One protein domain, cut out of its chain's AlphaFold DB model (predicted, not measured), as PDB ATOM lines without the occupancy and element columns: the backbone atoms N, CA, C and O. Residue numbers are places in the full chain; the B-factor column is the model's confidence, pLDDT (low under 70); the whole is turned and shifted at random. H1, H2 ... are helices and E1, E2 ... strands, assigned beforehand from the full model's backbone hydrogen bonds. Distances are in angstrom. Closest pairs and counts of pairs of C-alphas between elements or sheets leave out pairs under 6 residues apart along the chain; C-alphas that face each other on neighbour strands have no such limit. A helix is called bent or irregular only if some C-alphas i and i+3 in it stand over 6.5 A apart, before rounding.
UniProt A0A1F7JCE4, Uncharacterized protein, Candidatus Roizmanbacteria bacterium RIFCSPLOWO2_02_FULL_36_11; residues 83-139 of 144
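AT A GLANCE: This is residues 83 to 139 of the 144 residues of an uncharacterized protein of Candidatus Roizmanbacteria bacterium RIFCSPLOWO2_02_FULL_36_11 (UniProt A0A1F7JCE4). One long helix, H1, makes the length of the model, and a small two-stranded hairpin, E1 and E2, sits loosely beside its last part, reached by a tight turn. The first part of H1, residues 83 to 106, stands free and sticks out as an arm, while residues 132 to 139 run on from E2 as a tail without a named element. The printed part has 57 residues with one named helix and two named strands, in the order H1, E1, E2; the sheet has the order E1 - E2 and is antiparallel, and the class is mixed, helices and strands. The whole is extended, with a radius of gyration of the C-alphas of 16.5 A, and flat, spanning 51 by 38 by 16 A.

HOW THE PARTS SIT: E1, residues 121 to 125, and E2, residues 128 to 131, are antiparallel neighbours and form a hairpin, with 150 degrees between their directions. The C-alphas of Ala 123 and Glu 129 face each other at 4.2 A. N 122 and O 130 are within hydrogen-bond range at 2.9 A, as are N 128 and O 125 at 2.9 A. H1, residues 83 to 117, and E1 are near each other, with 6 pairs of C-alphas within 10 A but no pair within 8 A. H1 and E2 are apart. In H1 every O i to N i+4 pair is within hydrogen-bond range.

IN THESE COORDINATES: E1 is 12.4 A long and E2 10.3 A, from first to last C-alpha; E2 ends at C-alpha 131, (90.196, 58.803, 54.992). H1 is 50.3 A long, from C-alpha 83 at (53.700, 47.414, 74.740) to C-alpha 117 at (88.784, 68.149, 45.306), and is not bent.

THE WHOLE: The two C-alphas farthest apart, those of Pro 83 and Gly 118, are 51.2 A apart. The printed part has no cut, and the links H1 to E1 and E1 to E2 are tight. The mean pLDDT of the printed part is 88.4, and residues 136 and 138 are under 70.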
ATOM      1  N   PRO A  83      53.793  46.157  75.488       95.19
ATOM      2  CA  PRO A  83      53.700  47.414  74.740       95.19
ATOM      3  C   PRO A  83      55.005  48.219  74.713       95.19
ATOM      4  O   PRO A  83      55.392  48.712  73.659       95.19
ATOM      5  N   ALA A  84      55.725  48.289  75.838       95.06
ATOM      6  CA  ALA A  84      56.994  49.012  75.931       95.06
ATOM      7  C   ALA A  84      58.068  48.449  74.982       95.06
ATOM      8  O   ALA A  84      58.778  49.210  74.328       95.06
ATOM      9  N   VAL A  85      58.162  47.120  74.865       95.69
ATOM     10  CA  VAL A  85      59.141  46.470  73.982       95.69
ATOM     11  C   VAL A  85      58.729  46.591  72.516       95.69
ATOM     12  O   VAL A  85      59.590  46.802  71.663       95.69
ATOM     13  N   ILE A  86      57.430  46.517  72.208       96.25
ATOM     14  CA  ILE A  86      56.921  46.756  70.850       96.25
ATOM     15  C   ILE A  86      57.273  48.176  70.392       96.25
ATOM     16  O   ILE A  86      57.819  48.336  69.300       96.25
ATOM     17  N   THR A  87      57.007  49.184  71.226       96.75
ATOM     18  CA  THR A  87      57.339  50.584  70.929       96.75
ATOM     19  C   THR A  87      58.836  50.751  70.693       96.75
ATOM     20  O   THR A  87      59.226  51.190  69.614       96.75
ATOM     21  N   ALA A  88      59.675  50.279  71.619       96.31
ATOM     22  CA  ALA A  88      61.128  50.363  71.476       96.31
ATOM     23  C   ALA A  88      61.643  49.648  70.209       96.31
ATOM     24  O   ALA A  88      62.565  50.120  69.548       96.31
ATOM     25  N   LYS A  89      61.041  48.512  69.828       94.50
ATOM     26  CA  LYS A  89      61.407  47.765  68.613       94.50
ATOM     27  C   LYS A  89      61.037  48.516  67.337       94.50
ATOM     28  O   LYS A  89      61.746  48.383  66.342       94.50
ATOM     29  N   ASN A  90      59.934  49.257  67.345       95.75
ATOM     30  CA  ASN A  90      59.539  50.089  66.213       95.75
ATOM     31  C   ASN A  90      60.448  51.316  66.106       95.75
ATOM     32  O   ASN A  90      61.050  51.506  65.056       95.75
ATOM     33  N   GLU A  91      60.685  52.029  67.207       96.81
ATOM     34  CA  GLU A  91      61.623  53.161  67.246       96.81
ATOM     35  C   GLU A  91      63.030  52.751  66.783       96.81
ATOM     36  O   GLU A  91      63.647  53.424  65.961       96.81
ATOM     37  N   ALA A  92      63.527  51.594  67.228       96.44
ATOM     38  CA  ALA A  92      64.821  51.081  66.786       96.44
ATOM     39  C   ALA A  92      64.868  50.788  65.275       96.44
ATOM     40  O   ALA A  92      65.910  50.974  64.638       96.44
ATOM     41  N   LYS A  93      63.762  50.313  64.682       96.62
ATOM     42  CA  LYS A  93      63.673  50.095  63.229       96.62
ATOM     43  C   LYS A  93      63.680  51.415  62.470       96.62
ATOM     44  O   LYS A  93      64.388  51.499  61.467       96.62
ATOM     45  N   ASP A  94      62.943  52.403  62.958       96.88
ATOM     46  CA  ASP A  94      62.853  53.724  62.340       96.88
ATOM     47  C   ASP A  94      64.222  54.417  62.382       96.88
ATOM     48  O   ASP A  94      64.768  54.756  61.333       96.88
ATOM     49  N   LEU A  95      64.880  54.440  63.548       97.12
ATOM     50  CA  LEU A  95      66.253  54.943  63.694       97.12
ATOM     51  C   LEU A  95      67.244  54.215  62.777       97.12
ATOM     52  O   LEU A  95      68.125  54.828  62.178       97.12
ATOM     53  N   THR A  96      67.108  52.896  62.623       96.06
ATOM     54  CA  THR A  96      67.965  52.131  61.703       96.06
ATOM     55  C   THR A  96      67.746  52.547  60.246       96.06
ATOM     56  O   THR A  96      68.701  52.571  59.466       96.06
ATOM     57  N   ALA A  97      66.504  52.832  59.849       95.44
ATOM     58  CA  ALA A  97      66.196  53.306  58.506       95.44
ATOM     59  C   ALA A  97      66.776  54.709  58.272       95.44
ATOM     60  O   ALA A  97      67.470  54.911  57.273       95.44
ATOM     61  N   GLU A  98      66.592  55.618  59.229       96.00
ATOM     62  CA  GLU A  98      67.146  56.975  59.193       96.00
ATOM     63  C   GLU A  98      68.678  56.961  59.103       96.00
ATOM     64  O   GLU A  98      69.257  57.616  58.237       96.00
ATOM     65  N   ILE A  99      69.355  56.147  59.922       94.69
ATOM     66  CA  ILE A  99      70.819  56.002  59.883       94.69
ATOM     67  C   ILE A  99      71.290  55.533  58.505       94.69
ATOM     68  O   ILE A  99      72.261  56.072  57.975       94.69
ATOM     69  N   LYS A 100      70.609  54.559  57.890       94.75
ATOM     70  CA  LYS A 100      70.978  54.075  56.549       94.75
ATOM     71  C   LYS A 100      70.815  55.153  55.485       94.75
ATOM     72  O   LYS A 100      71.648  55.247  54.582       94.75
ATOM     73  N   GLU A 101      69.759  55.953  55.569       95.31
ATOM     74  CA  GLU A 101      69.552  57.073  54.656       95.31
ATOM     75  C   GLU A 101      70.630  58.147  54.834       95.31
ATOM     76  O   GLU A 101      71.249  58.568  53.853       95.31
ATOM     77  N   MET A 102      70.941  58.512  56.080       92.06
ATOM     78  CA  MET A 102      72.018  59.450  56.402       92.06
ATOM     79  C   MET A 102      73.379  58.953  55.903       92.06
ATOM     80  O   MET A 102      74.109  59.711  55.269       92.06
ATOM     81  N   GLN A 103      73.705  57.674  56.103       92.00
ATOM     82  CA  GLN A 103      74.943  57.067  55.602       92.00
ATOM     83  C   GLN A 103      75.019  57.076  54.074       92.00
ATOM     84  O   GLN A 103      76.076  57.356  53.510       92.00
ATOM     85  N   LYS A 104      73.905  56.806  53.383       91.44
ATOM     86  CA  LYS A 104      73.842  56.890  51.919       91.44
ATOM     87  C   LYS A 104      74.095  58.318  51.439       91.44
ATOM     88  O   LYS A 104      74.869  58.520  50.506       91.44
ATOM     89  N   ASN A 105      73.468  59.303  52.076       90.62
ATOM     90  CA  ASN A 105      73.664  60.710  51.736       90.62
ATOM     91  C   ASN A 105      75.107  61.151  52.004       90.62
ATOM     92  O   ASN A 105      75.725  61.754  51.130       90.62
ATOM     93  N   LEU A 106      75.674  60.763  53.148       89.62
ATOM     94  CA  LEU A 106      77.078  60.993  53.478       89.62
ATOM     95  C   LEU A 106      78.008  60.387  52.421       89.62
ATOM     96  O   LEU A 106      78.873  61.086  51.908       89.62
ATOM     97  N   SER A 107      77.797  59.128  52.035       90.31
ATOM     98  CA  SER A 107      78.583  58.463  50.989       90.31
ATOM     99  C   SER A 107      78.528  59.219  49.655       90.31
ATOM    100  O   SER A 107      79.569  59.464  49.047       90.31
ATOM    101  N   ASN A 108      77.341  59.678  49.239       89.38
ATOM    102  CA  ASN A 108      77.191  60.494  48.031       89.38
ATOM    103  C   ASN A 108      77.965  61.819  48.129       89.38
ATOM    104  O   ASN A 108      78.586  62.244  47.153       89.38
ATOM    105  N   TYR A 109      77.937  62.482  49.290       89.56
ATOM    106  CA  TYR A 109      78.680  63.724  49.506       89.56
ATOM    107  C   TYR A 109      80.190  63.507  49.527       89.56
ATOM    108  O   TYR A 109      80.907  64.294  48.914       89.56
ATOM    109  N   LEU A 110      80.669  62.435  50.159       87.75
ATOM    110  CA  LEU A 110      82.088  62.077  50.180       87.75
ATOM    111  C   LEU A 110      82.602  61.752  48.775       87.75
ATOM    112  O   LEU A 110      83.653  62.252  48.384       87.75
ATOM    113  N   LEU A 111      81.831  61.008  47.977       87.19
ATOM    114  CA  LEU A 111      82.185  60.726  46.584       87.19
ATOM    115  C   LEU A 111      82.251  62.013  45.754       87.19
ATOM    116  O   LEU A 111      83.196  62.224  44.999       87.19
ATOM    117  N   LYS A 112      81.273  62.913  45.920       88.00
ATOM    118  CA  LYS A 112      81.277  64.212  45.236       88.00
ATOM    119  C   LYS A 112      82.452  65.089  45.682       88.00
ATOM    120  O   LYS A 112      83.065  65.748  44.848       88.00
ATOM    121  N   TYR A 113      82.775  65.099  46.974       87.00
ATOM    122  CA  TYR A 113      83.938  65.806  47.508       87.00
ATOM    123  C   TYR A 113      85.231  65.267  46.899       87.00
ATOM    124  O   TYR A 113      86.043  66.057  46.420       87.00
ATOM    125  N   HIS A 114      85.388  63.943  46.841       85.62
ATOM    126  CA  HIS A 114      86.532  63.307  46.200       85.62
ATOM    127  C   HIS A 114      86.635  63.695  44.716       85.62
ATOM    128  O   HIS A 114      87.685  64.151  44.270       85.62
ATOM    129  N   GLN A 115      85.527  63.623  43.969       86.44
ATOM    130  CA  GLN A 115      85.478  63.996  42.550       86.44
ATOM    131  C   GLN A 115      85.862  65.459  42.287       86.44
ATOM    132  O   GLN A 115      86.486  65.750  41.271       86.44
ATOM    133  N   LEU A 116      85.473  66.384  43.172       89.31
ATOM    134  CA  LEU A 116      85.724  67.819  42.995       89.31
ATOM    135  C   LEU A 116      87.102  68.259  43.501       89.31
ATOM    136  O   LEU A 116      87.738  69.104  42.877       89.31
ATOM    137  N   SER A 117      87.542  67.729  44.643       89.69
ATOM    138  CA  SER A 117      88.784  68.149  45.306       89.69
ATOM    139  C   SER A 117      89.996  67.295  44.927       89.69
ATOM    140  O   SER A 117      91.129  67.728  45.123       89.69
ATOM    141  N   GLY A 118      89.772  66.071  44.438       87.25
ATOM    142  CA  GLY A 118      90.806  65.050  44.266       87.25
ATOM    143  C   GLY A 118      91.380  64.514  45.583       87.25
ATOM    144  O   GLY A 118      92.312  63.712  45.557       87.25
ATOM    145  N   GLN A 119      90.861  64.948  46.736       86.06
ATOM    146  CA  GLN A 119      91.350  64.546  48.051       86.06
ATOM    147  C   GLN A 119      90.576  63.336  48.572       86.06
ATOM    148  O   GLN A 119      89.372  63.206  48.356       86.06
ATOM    149  N   ASN A 120      91.284  62.466  49.288       88.69
ATOM    150  CA  ASN A 120      90.726  61.302  49.981       88.69
ATOM    151  C   ASN A 120      90.711  61.483  51.497       88.69
ATOM    152  O   ASN A 120      90.557  60.510  52.216       88.69
ATOM    153  N   ARG A 121      90.899  62.709  51.988       87.00
ATOM    154  CA  ARG A 121      90.898  63.031  53.413       87.00
ATOM    155  C   ARG A 121      89.950  64.172  53.691       87.00
ATOM    156  O   ARG A 121      89.853  65.103  52.891       87.00
ATOM    157  N   ILE A 122      89.267  64.088  54.821       86.62
ATOM    158  CA  ILE A 122      88.387  65.141  55.304       86.62
ATOM    159  C   ILE A 122      88.547  65.298  56.814       86.62
ATOM    160  O   ILE A 122      88.520  64.317  57.557       86.62
ATOM    161  N   ALA A 123      88.720  66.539  57.260       86.19
ATOM    162  CA  ALA A 123      88.648  66.885  58.672       86.19
ATOM    163  C   ALA A 123      87.172  66.982  59.061       86.19
ATOM    164  O   ALA A 123      86.432  67.795  58.502       86.19
ATOM    165  N   VAL A 124      86.732  66.115  59.968       80.88
ATOM    166  CA  VAL A 124      85.323  66.039  60.368       80.88
ATOM    167  C   VAL A 124      85.089  66.911  61.594       80.88
ATOM    168  O   VAL A 124      84.142  67.698  61.596       80.88
ATOM    169  N   HIS A 125      85.954  66.820  62.606       79.62
ATOM    170  CA  HIS A 125      85.943  67.638  63.826       79.62
ATOM    171  C   HIS A 125      87.350  68.204  64.087       79.62
ATOM    172  O   HIS A 125      88.314  67.808  63.430       79.62
ATOM    173  N   GLU A 126      87.485  69.164  65.010       77.69
ATOM    174  CA  GLU A 126      88.784  69.777  65.326       77.69
ATOM    175  C   GLU A 126      89.810  68.715  65.755       77.69
ATOM    176  O   GLU A 126      89.688  68.098  66.809       77.69
ATOM    177  N   GLY A 127      90.829  68.506  64.916       77.75
ATOM    178  CA  GLY A 127      91.888  67.519  65.146       77.75
ATOM    179  C   GLY A 127      91.578  66.094  64.668       77.75
ATOM    180  O   GLY A 127      92.446  65.234  64.798       77.75
ATOM    181  N   GLU A 128      90.401  65.838  64.088       84.69
ATOM    182  CA  GLU A 128      90.002  64.511  63.602       84.69
ATOM    183  C   GLU A 128      89.906  64.474  62.071       84.69
ATOM    184  O   GLU A 128      88.951  64.974  61.466       84.69
ATOM    185  N   GLU A 129      90.902  63.849  61.442       89.19
ATOM    186  CA  GLU A 129      90.915  63.564  60.007       89.19
ATOM    187  C   GLU A 129      90.499  62.120  59.719       89.19
ATOM    188  O   GLU A 129      90.918  61.182  60.397       89.19
ATOM    189  N   TYR A 130      89.707  61.948  58.663       90.25
ATOM    190  CA  TYR A 130      89.216  60.658  58.195       90.25
ATOM    191  C   TYR A 130      89.575  60.448  56.724       90.25
ATOM    192  O   TYR A 130      89.450  61.367  55.911       90.25
ATOM    193  N   ASP A 131      89.982  59.224  56.378       87.88
ATOM    194  CA  ASP A 131      90.196  58.803  54.992       87.88
ATOM    195  C   ASP A 131      88.873  58.341  54.340       87.88
ATOM    196  O   ASP A 131      88.058  57.638  54.946       87.88
ATOM    197  N   ILE A 132      88.677  58.698  53.073       87.69
ATOM    198  CA  ILE A 132      87.580  58.248  52.212       87.69
ATOM    199  C   ILE A 132      88.010  56.933  51.545       87.69
ATOM    200  O   ILE A 132      89.011  56.898  50.831       87.69
ATOM    201  N   VAL A 133      87.255  55.850  51.767       85.38
ATOM    202  CA  VAL A 133      87.565  54.503  51.250       85.38
ATOM    203  C   VAL A 133      86.498  54.039  50.255       85.38
ATOM    204  O   VAL A 133      85.328  53.901  50.611       85.38
ATOM    205  N   GLU A 134      86.913  53.726  49.024       74.75
ATOM    206  CA  GLU A 134      86.086  53.047  48.017       74.75
ATOM    207  C   GLU A 134      86.386  51.537  48.015       74.75
ATOM    208  O   GLU A 134      87.530  51.119  47.843       74.75
ATOM    209  N   GLU A 135      85.370  50.690  48.215       73.44
ATOM    210  CA  GLU A 135      85.542  49.231  48.275       73.44
ATOM    211  C   GLU A 135      85.033  48.550  46.991       73.44
ATOM    212  O   GLU A 135      83.846  48.613  46.663       73.44
ATOM    213  N   ALA A 136      85.914  47.837  46.281       61.16
ATOM    214  CA  ALA A 136      85.550  47.024  45.118       61.16
ATOM    215  C   ALA A 136      85.235  45.569  45.524       61.16
ATOM    216  O   ALA A 136      86.025  44.921  46.210       61.16
ATOM    217  N   LYS A 137      84.097  45.019  45.070       72.19
ATOM    218  CA  LYS A 137      83.685  43.620  45.320       72.19
ATOM    219  C   LYS A 137      83.243  42.912  44.040       72.19
ATOM    220  O   LYS A 137      82.469  43.455  43.256       72.19
ATOM    221  N   LEU A 138      83.667  41.657  43.877       66.25
ATOM    222  CA  LEU A 138      83.162  40.754  42.837       66.25
ATOM    223  C   LEU A 138      81.779  40.220  43.231       66.25
ATOM    224  O   LEU A 138      81.631  39.519  44.233       66.25
ATOM    225  N   VAL A 139      80.763  40.521  42.421       80.38
ATOM    226  CA  VAL A 139      79.386  40.039  42.603       80.38
ATOM    227  C   VAL A 139      78.944  39.210  41.398       80.38
ATOM    228  O   VAL A 139      79.265  39.524  40.253       80.38
TER     229      VAL A 139